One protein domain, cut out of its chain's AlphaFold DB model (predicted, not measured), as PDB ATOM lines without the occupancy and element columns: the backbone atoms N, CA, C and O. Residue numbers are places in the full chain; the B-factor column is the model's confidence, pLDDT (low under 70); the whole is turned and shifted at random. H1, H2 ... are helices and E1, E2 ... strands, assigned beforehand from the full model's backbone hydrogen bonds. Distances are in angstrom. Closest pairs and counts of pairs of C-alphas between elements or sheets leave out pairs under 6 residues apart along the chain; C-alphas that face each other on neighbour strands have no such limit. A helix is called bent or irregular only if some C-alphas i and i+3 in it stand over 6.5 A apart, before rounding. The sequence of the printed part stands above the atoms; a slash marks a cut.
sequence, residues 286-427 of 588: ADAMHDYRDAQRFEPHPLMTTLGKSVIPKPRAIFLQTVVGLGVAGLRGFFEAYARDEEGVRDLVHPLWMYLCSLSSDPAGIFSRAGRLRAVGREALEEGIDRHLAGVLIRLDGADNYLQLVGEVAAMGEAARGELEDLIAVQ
ATOM      1  N   ALA A 286      95.568 261.873  -3.684       92.12
ATOM      2  CA  ALA A 286      95.949 263.265  -3.897       92.12
ATOM      3  C   ALA A 286      94.933 263.986  -4.795       92.12
ATOM      4  O   ALA A 286      94.493 265.076  -4.442       92.12
ATOM      5  N   ASP A 287      94.478 263.330  -5.869       93.62
ATOM      6  CA  ASP A 287      93.427 263.851  -6.752       93.62
ATOM      7  C   ASP A 287      92.117 264.086  -5.989       93.62
ATOM      8  O   ASP A 287      91.524 265.158  -6.059       93.62
ATOM      9  N   ALA A 288      91.682 263.094  -5.203       95.00
ATOM     10  CA  ALA A 288      90.453 263.202  -4.422       95.00
ATOM     11  C   ALA A 288      90.537 264.320  -3.369       95.00
ATOM     12  O   ALA A 288      89.561 265.032  -3.129       95.00
ATOM     13  N   MET A 289      91.699 264.480  -2.725       93.69
ATOM     14  CA  MET A 289      91.933 265.542  -1.746       93.69
ATOM     15  C   MET A 289      91.946 266.923  -2.401       93.69
ATOM     16  O   MET A 289      91.378 267.861  -1.839       93.69
ATOM     17  N   HIS A 290      92.566 267.044  -3.574       91.56
ATOM     18  CA  HIS A 290      92.541 268.258  -4.381       91.56
ATOM     19  C   HIS A 290      91.096 268.660  -4.702       91.56
ATOM     20  O   HIS A 290      90.652 269.730  -4.295       91.56
ATOM     21  N   ASP A 291      90.315 267.758  -5.303       92.25
ATOM     22  CA  ASP A 291      88.925 268.032  -5.692       92.25
ATOM     23  C   ASP A 291      88.038 268.393  -4.490       92.25
ATOM     24  O   ASP A 291      87.131 269.225  -4.581       92.25
ATOM     25  N   TYR A 292      88.299 267.785  -3.329       93.06
ATOM     26  CA  TYR A 292      87.613 268.137  -2.090       93.06
ATOM     27  C   TYR A 292      87.956 269.554  -1.620       93.06
ATOM     28  O   TYR A 292      87.049 270.304  -1.251       93.06
ATOM     29  N   ARG A 293      89.240 269.935  -1.643       89.75
ATOM     30  CA  ARG A 293      89.694 271.286  -1.276       89.75
ATOM     31  C   ARG A 293      89.127 272.335  -2.225       89.75
ATOM     32  O   ARG A 293      88.651 273.364  -1.749       89.75
ATOM     33  N   ASP A 294      89.066 272.036  -3.516       88.56
ATOM     34  CA  ASP A 294      88.410 272.880  -4.513       88.56
ATOM     35  C   ASP A 294      86.943 273.090  -4.199       88.56
ATOM     36  O   ASP A 294      86.479 274.223  -4.089       88.56
ATOM     37  N   ALA A 295      86.210 272.007  -3.961       88.56
ATOM     38  CA  ALA A 295      84.807 272.108  -3.606       88.56
ATOM     39  C   ALA A 295      84.599 272.928  -2.316       88.56
ATOM     40  O   ALA A 295      83.649 273.702  -2.234       88.56
ATOM     41  N   GLN A 296      85.497 272.829  -1.327       86.38
ATOM     42  CA  GLN A 296      85.450 273.676  -0.127       86.38
ATOM     43  C   GLN A 296      85.786 275.148  -0.410       86.38
ATOM     44  O   GLN A 296      85.138 276.031   0.154       86.38
ATOM     45  N   ARG A 297      86.772 275.419  -1.277       81.44
ATOM     46  CA  ARG A 297      87.147 276.768  -1.737       81.44
ATOM     47  C   ARG A 297      85.982 277.440  -2.471       81.44
ATOM     48  O   ARG A 297      85.748 278.635  -2.310       81.44
ATOM     49  N   PHE A 298      85.237 276.665  -3.250       81.56
ATOM     50  CA  PHE A 298      84.195 277.124  -4.164       81.56
ATOM     51  C   PHE A 298      82.780 277.157  -3.581       81.56
ATOM     52  O   PHE A 298      81.938 277.925  -4.061       81.56
ATOM     53  N   GLU A 299      82.508 276.347  -2.557       78.25
ATOM     54  CA  GLU A 299      81.225 276.272  -1.860       78.25
ATOM     55  C   GLU A 299      81.412 276.538  -0.354       78.25
ATOM     56  O   GLU A 299      81.469 275.599   0.443       78.25
ATOM     57  N   PRO A 300      81.439 277.810   0.092       70.38
ATOM     58  CA  PRO A 300      81.562 278.135   1.518       70.38
ATOM     59  C   PRO A 300      80.340 277.685   2.345       70.38
ATOM     60  O   PRO A 300      80.430 277.499   3.561       70.38
ATOM     61  N   HIS A 301      79.188 277.492   1.692       79.81
ATOM     62  CA  HIS A 301      77.946 276.999   2.292       79.81
ATOM     63  C   HIS A 301      77.407 275.800   1.498       79.81
ATOM     64  O   HIS A 301      76.413 275.930   0.779       79.81
ATOM     65  N   PRO A 302      78.072 274.638   1.593       85.44
ATOM     66  CA  PRO A 302      77.729 273.477   0.786       85.44
ATOM     67  C   PRO A 302      76.363 272.913   1.183       85.44
ATOM     68  O   PRO A 302      75.974 272.922   2.355       85.44
ATOM     69  N   LEU A 303      75.649 272.352   0.206       89.00
ATOM     70  CA  LEU A 303      74.409 271.624   0.467       89.00
ATOM     71  C   LEU A 303      74.683 270.415   1.371       89.00
ATOM     72  O   LEU A 303      75.682 269.714   1.213       89.00
ATOM     73  N   MET A 304      73.769 270.139   2.300       92.50
ATOM     74  CA  MET A 304      73.839 268.943   3.138       92.50
ATOM     75  C   MET A 304      73.266 267.735   2.390       92.50
ATOM     76  O   MET A 304      72.271 267.850   1.677       92.50
ATOM     77  N   THR A 305      73.877 266.570   2.578       93.06
ATOM     78  CA  THR A 305      73.425 265.286   2.034       93.06
ATOM     79  C   THR A 305      73.533 264.186   3.089       93.06
ATOM     80  O   THR A 305      74.179 264.357   4.125       93.06
ATOM     81  N   THR A 306      72.903 263.045   2.829       91.31
ATOM     82  CA  THR A 306      72.984 261.867   3.694       91.31
ATOM     83  C   THR A 306      74.056 260.918   3.170       91.31
ATOM     84  O   THR A 306      74.009 260.513   2.012       91.31
ATOM     85  N   LEU A 307      74.991 260.523   4.035       90.12
ATOM     86  CA  LEU A 307      75.955 259.455   3.779       90.12
ATOM     87  C   LEU A 307      75.867 258.422   4.908       90.12
ATOM     88  O   LEU A 307      76.133 258.726   6.076       90.12
ATOM     89  N   GLY A 308      75.454 257.200   4.572       84.00
ATOM     90  CA  GLY A 308      75.156 256.171   5.567       84.00
ATOM     91  C   GLY A 308      74.049 256.628   6.525       84.00
ATOM     92  O   GLY A 308      72.909 256.833   6.119       84.00
ATOM     93  N   LYS A 309      74.387 256.799   7.810       79.88
ATOM     94  CA  LYS A 309      73.464 257.283   8.859       79.88
ATOM     95  C   LYS A 309      73.695 258.747   9.256       79.88
ATOM     96  O   LYS A 309      73.082 259.217  10.213       79.88
ATOM     97  N   SER A 310      74.590 259.450   8.570       79.06
ATOM     98  CA  SER A 310      75.027 260.796   8.937       79.06
ATOM     99  C   SER A 310      74.597 261.821   7.895       79.06
ATOM    100  O   SER A 310      74.637 261.554   6.695       79.06
ATOM    101  N   VAL A 311      74.222 263.013   8.358       89.12
ATOM    102  CA  VAL A 311      73.991 264.180   7.499       89.12
ATOM    103  C   VAL A 311      75.276 265.002   7.477       89.12
ATOM    104  O   VAL A 311      75.733 265.459   8.525       89.12
ATOM    105  N   ILE A 312      75.884 265.149   6.304       92.12
ATOM    106  CA  ILE A 312      77.184 265.806   6.115       92.12
ATOM    107  C   ILE A 312      77.165 266.712   4.872       92.12
ATOM    108  O   ILE A 312      76.306 266.539   4.010       92.12
ATOM    109  N   PRO A 313      78.101 267.667   4.742       93.38
ATOM    110  CA  PRO A 313      78.256 268.445   3.515       93.38
ATOM    111  C   PRO A 313      78.458 267.564   2.277       93.38
ATOM    112  O   PRO A 313      79.227 266.602   2.324       93.38
ATOM    113  N   LYS A 314      77.821 267.916   1.156       93.56
ATOM    114  CA  LYS A 314      77.901 267.174  -0.111       93.56
ATOM    115  C   LYS A 314      79.340 266.983  -0.617       93.56
ATOM    116  O   LYS A 314      79.666 265.833  -0.912       93.56
ATOM    117  N   PRO A 315      80.226 268.001  -0.634       94.19
ATOM    118  CA  PRO A 315      81.630 267.803  -1.001       94.19
ATOM    119  C   PRO A 315      82.331 266.740  -0.155       94.19
ATOM    120  O   PRO A 315      83.046 265.887  -0.670       94.19
ATOM    121  N   ARG A 316      82.059 266.734   1.156       94.88
ATOM    122  CA  ARG A 316      82.623 265.745   2.078       94.88
ATOM    123  C   ARG A 316      82.096 264.348   1.779       94.88
ATOM    124  O   ARG A 316      82.860 263.396   1.843       94.88
ATOM    125  N   ALA A 317      80.811 264.211   1.458       94.81
ATOM    126  CA  ALA A 317      80.248 262.916   1.096       94.81
ATOM    127  C   ALA A 317      80.896 262.339  -0.167       94.81
ATOM    128  O   ALA A 317      81.328 261.189  -0.142       94.81
ATOM    129  N   ILE A 318      81.028 263.160  -1.215       95.62
ATOM    130  CA  ILE A 318      81.671 262.780  -2.480       95.62
ATOM    131  C   ILE A 318      83.124 262.370  -2.235       95.62
ATOM    132  O   ILE A 318      83.542 261.311  -2.694       95.62
ATOM    133  N   PHE A 319      83.872 263.148  -1.450       96.62
ATOM    134  CA  PHE A 319      85.246 262.810  -1.082       96.62
ATOM    135  C   PHE A 319      85.344 261.443  -0.393       96.62
ATOM    136  O   PHE A 319      86.130 260.598  -0.806       96.62
ATOM    137  N   LEU A 320      84.522 261.188   0.631       96.19
ATOM    138  CA  LEU A 320      84.559 259.920   1.368       96.19
ATOM    139  C   LEU A 320      84.178 258.723   0.488       96.19
ATOM    140  O   LEU A 320      84.806 257.672   0.590       96.19
ATOM    141  N   GLN A 321      83.181 258.887  -0.384       96.31
ATOM    142  CA  GLN A 321      82.808 257.879  -1.380       96.31
ATOM    143  C   GLN A 321      83.956 257.609  -2.352       96.31
ATOM    144  O   GLN A 321      84.277 256.453  -2.601       96.31
ATOM    145  N   THR A 322      84.614 258.662  -2.831       97.06
ATOM    146  CA  THR A 322      85.758 258.575  -3.744       97.06
ATOM    147  C   THR A 322      86.928 257.840  -3.098       97.06
ATOM    148  O   THR A 322      87.451 256.892  -3.673       97.06
ATOM    149  N   VAL A 323      87.301 258.203  -1.866       97.00
ATOM    150  CA  VAL A 323      88.391 257.549  -1.121       97.00
ATOM    151  C   VAL A 323      88.137 256.050  -0.944       97.00
ATOM    152  O   VAL A 323      89.068 255.260  -1.077       97.00
ATOM    153  N   VAL A 324      86.893 255.641  -0.667       96.00
ATOM    154  CA  VAL A 324      86.526 254.216  -0.576       96.00
ATOM    155  C   VAL A 324      86.474 253.555  -1.960       96.00
ATOM    156  O   VAL A 324      86.912 252.416  -2.112       96.00
ATOM    157  N   GLY A 325      85.984 254.267  -2.976       95.62
ATOM    158  CA  GLY A 325      85.931 253.809  -4.366       95.62
ATOM    159  C   GLY A 325      87.313 253.514  -4.957       95.62
ATOM    160  O   GLY A 325      87.468 252.546  -5.694       95.62
ATOM    161  N   LEU A 326      88.325 254.287  -4.553       96.00
ATOM    162  CA  LEU A 326      89.741 254.089  -4.887       96.00
ATOM    163  C   LEU A 326      90.397 252.883  -4.179       96.00
ATOM    164  O   LEU A 326      91.581 252.622  -4.393       96.00
ATOM    165  N   GLY A 327      89.673 252.184  -3.300       94.75
ATOM    166  CA  GLY A 327      90.125 250.951  -2.656       94.75
ATOM    167  C   GLY A 327      91.381 251.114  -1.797       94.75
ATOM    168  O   GLY A 327      91.479 252.032  -0.973       94.75
ATOM    169  N   VAL A 328      92.349 250.206  -1.968       93.75
ATOM    170  CA  VAL A 328      93.636 250.217  -1.253       93.75
ATOM    171  C   VAL A 328      94.343 251.556  -1.437       93.75
ATOM    172  O   VAL A 328      94.817 252.117  -0.452       93.75
ATOM    173  N   ALA A 329      94.403 252.085  -2.664       94.06
ATOM    174  CA  ALA A 329      95.132 253.318  -2.964       94.06
ATOM    175  C   ALA A 329      94.532 254.531  -2.236       94.06
ATOM    176  O   ALA A 329      95.265 255.331  -1.651       94.06
ATOM    177  N   GLY A 330      93.200 254.638  -2.219       95.56
ATOM    178  CA  GLY A 330      92.495 255.730  -1.550       95.56
ATOM    179  C   GLY A 330      92.652 255.694  -0.033       95.56
ATOM    180  O   GLY A 330      93.083 256.676   0.575       95.56
ATOM    181  N   LEU A 331      92.337 254.557   0.592       94.75
ATOM    182  CA  LEU A 331      92.400 254.423   2.050       94.75
ATOM    183  C   LEU A 331      93.835 254.476   2.580       94.75
ATOM    184  O   LEU A 331      94.073 255.101   3.613       94.75
ATOM    185  N   ARG A 332      94.801 253.866   1.880       93.38
ATOM    186  CA  ARG A 332      96.222 253.974   2.232       93.38
ATOM    187  C   ARG A 332      96.677 255.429   2.203       93.38
ATOM    188  O   ARG A 332      97.171 255.909   3.220       93.38
ATOM    189  N   GLY A 333      96.443 256.128   1.088       93.62
ATOM    190  CA  GLY A 333      96.813 257.536   0.946       93.62
ATOM    191  C   GLY A 333      96.182 258.411   2.030       93.62
ATOM    192  O   GLY A 333      96.864 259.245   2.619       93.62
ATOM    193  N   PHE A 334      94.924 258.141   2.395       94.50
ATOM    194  CA  PHE A 334      94.259 258.820   3.505       94.50
ATOM    195  C   PHE A 334      94.982 258.621   4.844       94.50
ATOM    196  O   PHE A 334      95.217 259.588   5.571       94.50
ATOM    197  N   PHE A 335      95.321 257.381   5.206       90.88
ATOM    198  CA  PHE A 335      95.959 257.103   6.496       90.88
ATOM    199  C   PHE A 335      97.421 257.553   6.551       90.88
ATOM    200  O   PHE A 335      97.870 257.984   7.612       90.88
ATOM    201  N   GLU A 336      98.140 257.523   5.430       90.31
ATOM    202  CA  GLU A 336      99.480 258.107   5.308       90.31
ATOM    203  C   GLU A 336      99.437 259.634   5.460       90.31
ATOM    204  O   GLU A 336     100.201 260.200   6.241       90.31
ATOM    205  N   ALA A 337      98.486 260.304   4.804       90.94
ATOM    206  CA  ALA A 337      98.276 261.741   4.960       90.94
ATOM    207  C   ALA A 337      97.867 262.120   6.392       90.94
ATOM    208  O   ALA A 337      98.359 263.098   6.957       90.94
ATOM    209  N   TYR A 338      97.024 261.303   7.033       88.50
ATOM    210  CA  TYR A 338      96.676 261.474   8.442       88.50
ATOM    211  C   TYR A 338      97.887 261.301   9.369       88.50
ATOM    212  O   TYR A 338      98.005 262.029  10.355       88.50
ATOM    213  N   ALA A 339      98.789 260.361   9.068       85.31
ATOM    214  CA  ALA A 339     100.020 260.149   9.829       85.31
ATOM    215  C   ALA A 339     100.971 261.353   9.745       85.31
ATOM    216  O   ALA A 339     101.632 261.697  10.722       85.31
ATOM    217  N   ARG A 340     100.998 262.025   8.589       87.06
ATOM    218  CA  ARG A 340     101.774 263.252   8.354       87.06
ATOM    219  C   ARG A 340     101.121 264.525   8.914       87.06
ATOM    220  O   ARG A 340     101.689 265.597   8.743       87.06
ATOM    221  N   ASP A 341      99.964 264.407   9.572       85.25
ATOM    222  CA  ASP A 341      99.135 265.529  10.045       85.25
ATOM    223  C   ASP A 341      98.847 266.549   8.926       85.25
ATOM    224  O   ASP A 341      98.890 267.760   9.133       85.25
ATOM    225  N   GLU A 342      98.567 266.049   7.715       88.56
ATOM    226  CA  GLU A 342      98.220 266.906   6.584       88.56
ATOM    227  C   GLU A 342      96.955 267.726   6.867       88.56
ATOM    228  O   GLU A 342      95.950 267.234   7.401       88.56
ATOM    229  N   GLU A 343      97.001 268.997   6.466       84.38
ATOM    230  CA  GLU A 343      95.936 269.959   6.717       84.38
ATOM    231  C   GLU A 343      94.585 269.468   6.170       84.38
ATOM    232  O   GLU A 343      94.459 269.037   5.018       84.38
ATOM    233  N   GLY A 344      93.560 269.528   7.025       83.38
ATOM    234  CA  GLY A 344      92.188 269.125   6.711       83.38
ATOM    235  C   GLY A 344      91.902 267.621   6.825       83.38
ATOM    236  O   GLY A 344      90.744 267.245   7.006       83.38
ATOM    237  N   VAL A 345      92.914 266.744   6.815       89.06
ATOM    238  CA  VAL A 345      92.708 265.279   6.864       89.06
ATOM    239  C   VAL A 345      92.189 264.822   8.224       89.06
ATOM    240  O   VAL A 345      91.330 263.941   8.332       89.06
ATOM    241  N   ARG A 346      92.672 265.454   9.294       86.75
ATOM    242  CA  ARG A 346      92.317 265.105  10.673       86.75
ATOM    243  C   ARG A 346      90.816 265.198  10.951       86.75
ATOM    244  O   ARG A 346      90.266 264.323  11.625       86.75
ATOM    245  N   ASP A 347      90.157 266.204  10.389       88.06
ATOM    246  CA  ASP A 347      88.721 266.438  10.563       88.06
ATOM    247  C   ASP A 347      87.861 265.445   9.767       88.06
ATOM    248  O   ASP A 347      86.665 265.285  10.030       88.06
ATOM    249  N   LEU A 348      88.471 264.727   8.819       91.25
ATOM    250  CA  LEU A 348      87.819 263.747   7.956       91.25
ATOM    251  C   LEU A 348      87.881 262.322   8.513       91.25
ATOM    252  O   LEU A 348      87.085 261.482   8.101       91.25
ATOM    253  N   VAL A 349      88.748 262.042   9.496       87.88
ATOM    254  CA  VAL A 349      88.920 260.683  10.044       87.88
ATOM    255  C   VAL A 349      87.649 260.141  10.676       87.88
ATOM    256  O   VAL A 349      87.274 258.996  10.435       87.88
ATOM    257  N   HIS A 350      86.985 260.943  11.509       85.88
ATOM    258  CA  HIS A 350      85.756 260.494  12.157       85.88
ATOM    259  C   HIS A 350      84.617 260.281  11.139       85.88
ATOM    260  O   HIS A 350      84.017 259.205  11.164       85.88
ATOM    261  N   PRO A 351      84.351 261.216  10.201       89.62
ATOM    262  CA  PRO A 351      83.427 260.982   9.091       89.62
ATOM    263  C   PRO A 351      83.742 259.734   8.254       89.62
ATOM    264  O   PRO A 351      82.834 258.939   8.014       89.62
ATOM    265  N   LEU A 352      85.005 259.526   7.857       91.94
ATOM    266  CA  LEU A 352      85.418 258.344   7.096       91.94
ATOM    267  C   LEU A 352      85.114 257.068   7.873       91.94
ATOM    268  O   LEU A 352      84.525 256.138   7.338       91.94
ATOM    269  N   TRP A 353      85.452 257.037   9.158       88.88
ATOM    270  CA  TRP A 353      85.184 255.885  10.007       88.88
ATOM    271  C   TRP A 353      83.688 255.576  10.108       88.88
ATOM    272  O   TRP A 353      83.274 254.435   9.903       88.88
ATOM    273  N   MET A 354      82.861 256.586  10.375       86.88
ATOM    274  CA  MET A 354      81.409 256.403  10.437       86.88
ATOM    275  C   MET A 354      80.848 255.888   9.110       86.88
ATOM    276  O   MET A 354      79.949 255.044   9.115       86.88
ATOM    277  N   TYR A 355      81.413 256.343   7.990       93.75
ATOM    278  CA  TYR A 355      81.048 255.854   6.674       93.75
ATOM    279  C   TYR A 355      81.465 254.391   6.456       93.75
ATOM    280  O   TYR A 355      80.603 253.574   6.140       93.75
ATOM    281  N   LEU A 356      82.716 254.013   6.742       93.12
ATOM    282  CA  LEU A 356      83.188 252.621   6.661       93.12
ATOM    283  C   LEU A 356      82.332 251.674   7.519       93.12
ATOM    284  O   LEU A 356      81.941 250.601   7.069       93.12
ATOM    285  N   CYS A 357      81.967 252.089   8.735       88.38
ATOM    286  CA  CYS A 357      81.061 251.326   9.597       88.38
ATOM    287  C   CYS A 357      79.651 251.186   9.008       88.38
ATOM    288  O   CYS A 357      78.970 250.204   9.292       88.38
ATOM    289  N   SER A 358      79.186 252.162   8.226       89.56
ATOM    290  CA  SER A 358      77.885 252.080   7.553       89.56
ATOM    291  C   SER A 358      77.887 251.128   6.354       89.56
ATOM    292  O   SER A 358      76.833 250.598   6.018       89.56
ATOM    293  N   LEU A 359      79.065 250.884   5.771       91.94
ATOM    294  CA  LEU A 359      79.297 249.944   4.674       91.94
ATOM    295  C   LEU A 359      79.641 248.531   5.157       91.94
ATOM    296  O   LEU A 359      79.970 247.681   4.339       91.94
ATOM    297  N   SER A 360      79.621 248.278   6.466       88.50
ATOM    298  CA  SER A 360      80.041 247.000   7.026       88.50
ATOM    299  C   SER A 360      78.952 246.367   7.868       88.50
ATOM    300  O   SER A 360      78.335 247.003   8.731       88.50
ATOM    301  N   SER A 361      78.770 245.070   7.682       83.62
ATOM    302  CA  SER A 361      78.007 244.234   8.592       83.62
ATOM    303  C   SER A 361      78.768 243.832   9.863       83.62
ATOM    304  O   SER A 361      78.148 243.378  10.830       83.62
ATOM    305  N   ASP A 362      80.085 244.064   9.909       82.62
ATOM    306  CA  ASP A 362      80.948 243.926  11.087       82.62
ATOM    307  C   ASP A 362      81.535 245.281  11.526       82.62
ATOM    308  O   ASP A 362      82.758 245.473  11.515       82.62
ATOM    309  N   PRO A 363      80.703 246.241  11.976       80.88
ATOM    310  CA  PRO A 363      81.195 247.557  12.367       80.88
ATOM    311  C   PRO A 363      82.213 247.463  13.511       80.88
ATOM    312  O   PRO A 363      83.172 248.223  13.531       80.88
ATOM    313  N   ALA A 364      82.070 246.506  14.438       79.31
ATOM    314  CA  ALA A 364      83.037 246.288  15.518       79.31
ATOM    315  C   ALA A 364      84.434 245.902  14.991       79.31
ATOM    316  O   ALA A 364      85.445 246.395  15.502       79.31
ATOM    317  N   GLY A 365      84.492 245.072  13.944       82.38
ATOM    318  CA  GLY A 365      85.724 244.767  13.223       82.38
ATOM    319  C   GLY A 365      86.351 246.020  12.614       82.38
ATOM    320  O   GLY A 365      87.529 246.288  12.858       82.38
ATOM    321  N   ILE A 366      85.551 246.845  11.927       86.81
ATOM    322  CA  ILE A 366      86.000 248.145  11.402       86.81
ATOM    323  C   ILE A 366      86.536 249.038  12.530       86.81
ATOM    324  O   ILE A 366      87.633 249.581  12.403       86.81
ATOM    325  N   PHE A 367      85.826 249.149  13.663       79.31
ATOM    326  CA  PHE A 367      86.256 249.954  14.813       79.31
ATOM    327  C   PHE A 367      87.646 249.550  15.317       79.31
ATOM    328  O   PHE A 367      88.505 250.404  15.545       79.31
ATOM    329  N   SER A 368      87.886 248.249  15.461       82.44
ATOM    330  CA  SER A 368      89.170 247.737  15.933       82.44
ATOM    331  C   SER A 368      90.327 248.097  14.990       82.44
ATOM    332  O   SER A 368      91.376 248.527  15.472       82.44
ATOM    333  N   ARG A 369      90.148 247.966  13.668       87.81
ATOM    334  CA  ARG A 369      91.227 248.190  12.687       87.81
ATOM    335  C   ARG A 369      91.431 249.666  12.371       87.81
ATOM    336  O   ARG A 369      92.569 250.117  12.339       87.81
ATOM    337  N   ALA A 370      90.360 250.448  12.247       79.25
ATOM    338  CA  ALA A 370      90.460 251.899  12.099       79.25
ATOM    339  C   ALA A 370      91.170 252.540  13.305       79.25
ATOM    340  O   ALA A 370      91.998 253.434  13.138       79.25
ATOM    341  N   GLY A 371      90.915 252.040  14.521       76.12
ATOM    342  CA  GLY A 371      91.656 252.442  15.718       76.12
ATOM    343  C   GLY A 371      93.160 252.162  15.613       76.12
ATOM    344  O   GLY A 371      93.964 253.031  15.949       76.12
ATOM    345  N   ARG A 372      93.547 250.987  15.095       83.12
ATOM    346  CA  ARG A 372      94.953 250.622  14.858       83.12
ATOM    347  C   ARG A 372      95.601 251.464  13.763       83.12
ATOM    348  O   ARG A 372      96.687 251.973  13.994       83.12
ATOM    349  N   LEU A 373      94.920 251.700  12.642       83.69
ATOM    350  CA  LEU A 373      95.402 252.567  11.555       83.69
ATOM    351  C   LEU A 373      95.696 253.992  12.046       83.69
ATOM    352  O   LEU A 373      96.726 254.573  11.713       83.69
ATOM    353  N   ARG A 374      94.843 254.532  12.928       77.69
ATOM    354  CA  ARG A 374      95.095 255.827  13.582       77.69
ATOM    355  C   ARG A 374      96.303 255.805  14.518       77.69
ATOM    356  O   ARG A 374      96.971 256.830  14.638       77.69
ATOM    357  N   ALA A 375      96.530 254.691  15.210       73.62
ATOM    358  CA  ALA A 375      97.658 254.528  16.122       73.62
ATOM    359  C   ALA A 375      98.977 254.369  15.354       73.62
ATOM    360  O   ALA A 375      99.932 255.062  15.679       73.62
ATOM    361  N   VAL A 376      99.006 253.561  14.286       71.25
ATOM    362  CA  VAL A 376     100.182 253.403  13.407       71.25
ATOM    363  C   VAL A 376     100.651 254.763  12.894       71.25
ATOM    364  O   VAL A 376     101.832 255.081  13.000       71.25
ATOM    365  N   GLY A 377      99.719 255.610  12.444       60.84
ATOM    366  CA  GLY A 377     100.050 256.945  11.951       60.84
ATOM    367  C   GLY A 377     100.555 257.937  13.006       60.84
ATOM    368  O   GLY A 377     101.182 258.922  12.647       60.84
ATOM    369  N   ARG A 378     100.302 257.710  14.303       66.50
ATOM    370  CA  ARG A 378     100.710 258.636  15.380       66.50
ATOM    371  C   ARG A 378     101.888 258.154  16.209       66.50
ATOM    372  O   ARG A 378     102.657 258.968  16.702       66.50
ATOM    373  N   GLU A 379     101.976 256.849  16.417       64.00
ATOM    374  CA  GLU A 379     102.893 256.226  17.371       64.00
ATOM    375  C   GLU A 379     104.028 255.468  16.669       64.00
ATOM    376  O   GLU A 379     104.843 254.856  17.351       64.00
ATOM    377  N   ALA A 380     104.096 255.521  15.327       59.47
ATOM    378  CA  ALA A 380     105.104 254.837  14.509       59.47
ATOM    379  C   ALA A 380     105.266 253.356  14.900       59.47
ATOM    380  O   ALA A 380     106.375 252.859  15.097       59.47
ATOM    381  N   LEU A 381     104.133 252.667  15.065       59.78
ATOM    382  CA  LEU A 381     104.106 251.254  15.442       59.78
ATOM    383  C   LEU A 381     104.834 250.406  14.386       59.78
ATOM    384  O   LEU A 381     104.704 250.661  13.193       59.78
ATOM    385  N   GLU A 382     105.550 249.365  14.826       53.72
ATOM    386  CA  GLU A 382     106.276 248.432  13.939       53.72
ATOM    387  C   GLU A 382     105.347 247.648  12.986       53.72
ATOM    388  O   GLU A 382     105.800 247.065  12.002       53.72
ATOM    389  N   GLU A 383     104.036 247.628  13.253       64.12
ATOM    390  CA  GLU A 383     103.043 246.991  12.387       64.12
ATOM    391  C   GLU A 383     102.742 247.843  11.144       64.12
ATOM    392  O   GLU A 383     102.275 248.978  11.243       64.12
ATOM    393  N   GLY A 384     102.933 247.261   9.955       70.88
ATOM    394  CA  GLY A 384     102.571 247.896   8.687       70.88
ATOM    395  C   GLY A 384     101.066 248.177   8.556       70.88
ATOM    396  O   GLY A 384     100.224 247.383   8.986       70.88
ATOM    397  N   ILE A 385     100.730 249.299   7.907       85.31
ATOM    398  CA  ILE A 385      99.352 249.754   7.618       85.31
ATOM    399  C   ILE A 385      98.542 248.674   6.881       85.31
ATOM    400  O   ILE A 385      97.348 248.502   7.128       85.31
ATOM    401  N   ASP A 386      99.207 247.913   6.017       88.94
ATOM    402  CA  ASP A 386      98.648 246.938   5.083       88.94
ATOM    403  C   ASP A 386      97.779 245.879   5.758       88.94
ATOM    404  O   ASP A 386      96.675 245.604   5.295       88.94
ATOM    405  N   ARG A 387      98.224 245.321   6.887       89.75
ATOM    406  CA  ARG A 387      97.461 244.286   7.597       89.75
ATOM    407  C   ARG A 387      96.116 244.818   8.082       89.75
ATOM    408  O   ARG A 387      95.072 244.200   7.880       89.75
ATOM    409  N   HIS A 388      96.132 245.990   8.714       89.56
ATOM    410  CA  HIS A 388      94.916 246.614   9.237       89.56
ATOM    411  C   HIS A 388      94.016 247.113   8.108       89.56
ATOM    412  O   HIS A 388      92.793 247.015   8.218       89.56
ATOM    413  N   LEU A 389      94.609 247.592   7.014       93.19
ATOM    414  CA  LEU A 389      93.892 248.007   5.816       93.19
ATOM    415  C   LEU A 389      93.173 246.827   5.149       93.19
ATOM    416  O   LEU A 389      91.979 246.935   4.876       93.19
ATOM    417  N   ALA A 390      93.843 245.682   4.986       93.69
ATOM    418  CA  ALA A 390      93.223 244.449   4.502       93.69
ATOM    419  C   ALA A 390      92.019 244.049   5.372       93.69
ATOM    420  O   ALA A 390      90.953 243.693   4.867       93.69
ATOM    421  N   GLY A 391      92.160 244.199   6.692       92.00
ATOM    422  CA  GLY A 391      91.093 243.936   7.653       92.00
ATOM    423  C   GLY A 391      89.900 244.884   7.545       92.00
ATOM    424  O   GLY A 391      88.774 244.458   7.812       92.00
ATOM    425  N   VAL A 392      90.115 246.142   7.155       94.25
ATOM    426  CA  VAL A 392      89.028 247.081   6.838       94.25
ATOM    427  C   VAL A 392      88.352 246.664   5.538       94.25
ATOM    428  O   VAL A 392      87.148 246.431   5.543       94.25
ATOM    429  N   LEU A 393      89.119 246.513   4.457       95.31
ATOM    430  CA  LEU A 393      88.613 246.262   3.105       95.31
ATOM    431  C   LEU A 393      87.774 244.984   3.005       95.31
ATOM    432  O   LEU A 393      86.663 245.025   2.479       95.31
ATOM    433  N   ILE A 394      88.238 243.873   3.591       93.88
ATOM    434  CA  ILE A 394      87.504 242.596   3.565       93.88
ATOM    435  C   ILE A 394      86.136 242.682   4.263       93.88
ATOM    436  O   ILE A 394      85.255 241.859   4.017       93.88
ATOM    437  N   ARG A 395      85.937 243.689   5.123       92.69
ATOM    438  CA  ARG A 395      84.716 243.908   5.908       92.69
ATOM    439  C   ARG A 395      83.756 244.930   5.292       92.69
ATOM    440  O   ARG A 395      82.725 245.178   5.905       92.69
ATOM    441  N   LEU A 396      84.054 245.525   4.135       93.88
ATOM    442  CA  LEU A 396      83.186 246.518   3.477       93.88
ATOM    443  C   LEU A 396      82.130 245.865   2.570       93.88
ATOM    444  O   LEU A 396      81.969 246.246   1.415       93.88
ATOM    445  N   ASP A 397      81.409 244.873   3.092       90.56
ATOM    446  CA  ASP A 397      80.443 244.054   2.346       90.56
ATOM    447  C   ASP A 397      79.218 244.820   1.818       90.56
ATOM    448  O   ASP A 397      78.499 244.316   0.959       90.56
ATOM    449  N   GLY A 398      78.990 246.043   2.296       88.19
ATOM    450  CA  GLY A 398      77.982 246.973   1.789       88.19
ATOM    451  C   GLY A 398      78.499 248.006   0.782       88.19
ATOM    452  O   GLY A 398      77.737 248.903   0.431       88.19
ATOM    453  N   ALA A 399      79.766 247.946   0.357       91.25
ATOM    454  CA  ALA A 399      80.305 248.828  -0.680       91.25
ATOM    455  C   ALA A 399      79.928 248.342  -2.091       91.25
ATOM    456  O   ALA A 399      80.014 247.150  -2.386       91.25
ATOM    457  N   ASP A 400      79.585 249.264  -2.995       89.56
ATOM    458  CA  ASP A 400      79.181 248.925  -4.373       89.56
ATOM    459  C   ASP A 400      80.299 248.208  -5.159       89.56
ATOM    460  O   ASP A 400      80.032 247.363  -6.011       89.56
ATOM    461  N   ASN A 401      81.561 248.504  -4.835       90.38
ATOM    462  CA  ASN A 401      82.756 247.903  -5.428       90.38
ATOM    463  C   ASN A 401      83.350 246.755  -4.584       90.38
ATOM    464  O   ASN A 401      84.511 246.399  -4.774       90.38
ATOM    465  N   TYR A 402      82.595 246.145  -3.662       92.25
ATOM    466  CA  TYR A 402      83.141 245.188  -2.687       92.25
ATOM    467  C   TYR A 402      83.951 244.030  -3.300       92.25
ATOM    468  O   TYR A 402      85.008 243.685  -2.781       92.25
ATOM    469  N   LEU A 403      83.518 243.452  -4.428       87.06
ATOM    470  CA  LEU A 403      84.266 242.362  -5.081       87.06
ATOM    471  C   LEU A 403      85.646 242.806  -5.581       87.06
ATOM    472  O   LEU A 403      86.605 242.044  -5.473       87.06
ATOM    473  N   GLN A 404      85.759 244.042  -6.075       91.81
ATOM    474  CA  GLN A 404      87.046 244.632  -6.438       91.81
ATOM    475  C   GLN A 404      87.937 244.757  -5.196       91.81
ATOM    476  O   GLN A 404      89.090 244.339  -5.230       91.81
ATOM    477  N   LEU A 405      87.384 245.247  -4.079       94.06
ATOM    478  CA  LEU A 405      88.123 245.397  -2.821       94.06
ATOM    479  C   LEU A 405      88.652 244.054  -2.295       94.06
ATOM    480  O   LEU A 405      89.780 243.986  -1.818       94.06
ATOM    481  N   VAL A 406      87.867 242.976  -2.400       90.94
ATOM    482  CA  VAL A 406      88.309 241.618  -2.029       90.94
ATOM    483  C   VAL A 406      89.486 241.167  -2.903       90.94
ATOM    484  O   VAL A 406      90.464 240.638  -2.375       90.94
ATOM    485  N   GLY A 407      89.425 241.413  -4.216       88.38
ATOM    486  CA  GLY A 407      90.530 241.114  -5.133       88.38
ATOM    487  C   GLY A 407      91.800 241.910  -4.813       88.38
ATOM    488  O   GLY A 407      92.900 241.360  -4.825       88.38
ATOM    489  N   GLU A 408      91.660 243.185  -4.442       92.44
ATOM    490  CA  GLU A 408      92.787 244.008  -3.991       92.44
ATOM    491  C   GLU A 408      93.408 243.468  -2.693       92.44
ATOM    492  O   GLU A 408      94.630 243.430  -2.579       92.44
ATOM    493  N   VAL A 409      92.598 242.979  -1.745       92.94
ATOM    494  CA  VAL A 409      93.096 242.328  -0.518       92.94
ATOM    495  C   VAL A 409      93.922 241.082  -0.839       92.94
ATOM    496  O   VAL A 409      94.975 240.886  -0.233       92.94
ATOM    497  N   ALA A 410      93.500 240.262  -1.805       87.00
ATOM    498  CA  ALA A 410      94.296 239.122  -2.259       87.00
ATOM    499  C   ALA A 410      95.631 239.571  -2.891       87.00
ATOM    500  O   ALA A 410      96.672 238.963  -2.653       87.00
ATOM    501  N   ALA A 411      95.646 240.689  -3.619       88.44
ATOM    502  CA  ALA A 411      96.868 241.244  -4.207       88.44
ATOM    503  C   ALA A 411      97.865 241.817  -3.174       88.44
ATOM    504  O   ALA A 411      99.038 242.003  -3.497       88.44
ATOM    505  N   MET A 412      97.444 242.070  -1.927       89.44
ATOM    506  CA  MET A 412      98.313 242.583  -0.850       89.44
ATOM    507  C   MET A 412      99.277 241.530  -0.267       89.44
ATOM    508  O   MET A 412     100.137 241.869   0.550       89.44
ATOM    509  N   GLY A 413      99.169 240.259  -0.663       86.50
ATOM    510  CA  GLY A 413     100.143 239.226  -0.300       86.50
ATOM    511  C   GLY A 413     100.148 238.859   1.191       86.50
ATOM    512  O   GLY A 413      99.119 238.835   1.872       86.50
ATOM    513  N   GLU A 414     101.342 238.580   1.719       83.81
ATOM    514  CA  GLU A 414     101.548 238.142   3.110       83.81
ATOM    515  C   GLU A 414     101.034 239.141   4.156       83.81
ATOM    516  O   GLU A 414     100.599 238.741   5.237       83.81
ATOM    517  N   ALA A 415     101.008 240.437   3.829       82.25
ATOM    518  CA  ALA A 415     100.480 241.454   4.730       82.25
ATOM    519  C   ALA A 415      98.977 241.265   5.010       82.25
ATOM    520  O   ALA A 415      98.528 241.489   6.136       82.25
ATOM    521  N   ALA A 416      98.209 240.806   4.015       88.38
ATOM    522  CA  ALA A 416      96.798 240.468   4.179       88.38
ATOM    523  C   ALA A 416      96.598 239.077   4.797       88.38
ATOM    524  O   ALA A 416      95.688 238.912   5.612       88.38
ATOM    525  N   ARG A 417      97.458 238.097   4.470       87.44
ATOM    526  CA  ARG A 417      97.327 236.699   4.930       87.44
ATOM    527  C   ARG A 417      97.083 236.606   6.436       87.44
ATOM    528  O   ARG A 417      96.103 235.996   6.854       87.44
ATOM    529  N   GLY A 418      97.927 237.248   7.247       84.50
ATOM    530  CA  GLY A 418      97.818 237.177   8.708       84.50
ATOM    531  C   GLY A 418      96.484 237.705   9.255       84.50
ATOM    532  O   GLY A 418      95.917 237.121  10.176       84.50
ATOM    533  N   GLU A 419      95.943 238.778   8.668       89.12
ATOM    534  CA  GLU A 419      94.635 239.323   9.058       89.12
ATOM    535  C   GLU A 419      93.475 238.425   8.616       89.12
ATOM    536  O   GLU A 419      92.515 238.253   9.372       89.12
ATOM    537  N   LEU A 420      93.559 237.832   7.423       88.44
ATOM    538  CA  LEU A 420      92.544 236.903   6.927       88.44
ATOM    539  C   LEU A 420      92.498 235.623   7.777       88.44
ATOM    540  O   LEU A 420      91.417 235.173   8.164       88.44
ATOM    541  N   GLU A 421      93.659 235.073   8.138       86.06
ATOM    542  CA  GLU A 421      93.748 233.910   9.025       86.06
ATOM    543  C   GLU A 421      93.161 234.203  10.405       86.06
ATOM    544  O   GLU A 421      92.398 233.393  10.932       86.06
ATOM    545  N   ASP A 422      93.479 235.362  10.989       84.06
ATOM    546  CA  ASP A 422      92.928 235.771  12.281       84.06
ATOM    547  C   ASP A 422      91.409 235.957  12.214       84.06
ATOM    548  O   ASP A 422      90.684 235.498  13.102       84.06
ATOM    549  N   LEU A 423      90.906 236.585  11.147       85.12
ATOM    550  CA  LEU A 423      89.473 236.758  10.912       85.12
ATOM    551  C   LEU A 423      88.739 235.406  10.872       85.12
ATOM    552  O   LEU A 423      87.664 235.286  11.468       85.12
ATOM    553  N   ILE A 424      89.321 234.391  10.223       80.62
ATOM    554  CA  ILE A 424      88.760 233.032  10.127       80.62
ATOM    555  C   ILE A 424      88.902 232.264  11.450       80.62
ATOM    556  O   ILE A 424      87.972 231.567  11.872       80.62
ATOM    557  N   ALA A 425      90.043 232.394  12.129       75.00
ATOM    558  CA  ALA A 425      90.348 231.683  13.369       75.00
ATOM    559  C   ALA A 425      89.472 232.129  14.548       75.00
ATOM    560  O   ALA A 425      89.179 231.323  15.434       75.00
ATOM    561  N   VAL A 426      89.058 233.401  14.565       72.69
ATOM    562  CA  VAL A 426      88.176 233.964  15.600       72.69
ATOM    563  C   VAL A 426      86.731 233.496  15.439       72.69
ATOM    564  O   VAL A 426      85.999 233.452  16.430       72.69
ATOM    565  N   GLN A 427      86.316 233.085  14.237       68.81
ATOM    566  CA  GLN A 427      85.024 232.426  14.090       68.81
ATOM    567  C   GLN A 427      85.067 231.138  14.920       68.81
ATOM    568  O   GLN A 427      85.996 230.344  14.782       68.81
TER     569      GLN A 427
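Overview. This is residues 286 to 427 of the 588 residues of an uncharacterized protein of Gemmatimonadetes bacterium (UniProt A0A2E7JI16). H3 and H6 form the core of an elongated helical body, between H5 on one side and H7 on the other. At one end of the long axis H1 and H2 lie side by side, with the small strand hairpin E1 and E2 next to H2, and at the other end H8 packs on H6; nearer the middle, H4 makes a helical hairpin with H5. The printed part has 142 residues, with eight named helices and two strands in the order H1, E1, E2, H2, H3, H4, H5, H6, H7, H8; the strands are antiparallel. The class is mostly helix, and the whole is compact, with a radius of gyration of the C-alphas of 15.0 A and spans of 48 by 30 by 23 A.

Arrangement. E1, residues 304 to 307, and E2, residues 310 to 313, form an antiparallel hairpin at 136 degrees, with N 305 and O 312 2.8 A apart, within hydrogen-bond range. H2, residues 314 to 325, touches H1, residues 286 to 298, closest at the C-alphas of Phe 319 and Tyr 292, 5.9 A, at a shallow tilt of 6 degrees, opposite ways. H2, with residues 322 to 324 alone, touches H3, residues 327 to 339, closest at the C-alphas of Val 323 and Gly 330, 4.5 A. H4, residues 346 to 358, and H5, residues 363 to 379, form a helical hairpin, touching closest at the C-alphas of Cys 357 and Pro 363, 4.7 A. H4 is only just irregular: C-alphas 347 and 350 are 6.8 A apart. H2 and H4 only just touch, with 3 pairs of C-alphas within 8 A, closest Leu 320 and Leu 352, 6.0 A. H6, residues 385 to 393, touches H5, closest at the C-alphas of His 388 and Arg 369, 5.3 A, and H7, residues 402 to 411, at Ala 390 and Val 409, 5.5 A. H8, residues 414 to 426, touches H6 with residues 415 to 420 alone, closest at the C-alphas of Ala 415 and Arg 387, 5.0 A. H3 and H6 are the hubs, touching four helices each. Every O i to N i+4 pair is within hydrogen-bond range in H1, H2, H3, H5, H6 and H7; 7 of 9 are in H4 and in H8.

Along the chain. H1 begins at C-alpha 286 (95.949, 263.265, -3.897), and H8 ends at C-alpha 426 (88.176, 233.964, 15.600). H5 measures 23.9 A, H4 19.7 A and H8 18.8 A.

Size, cuts and confidence. The C-alphas farthest apart, Phe 298 and Ala 425, are 49.1 A apart. The printed part has no cut and no long link. Mean pLDDT of the printed part is 86.9; residues 377 to 383 and 427 are under 70.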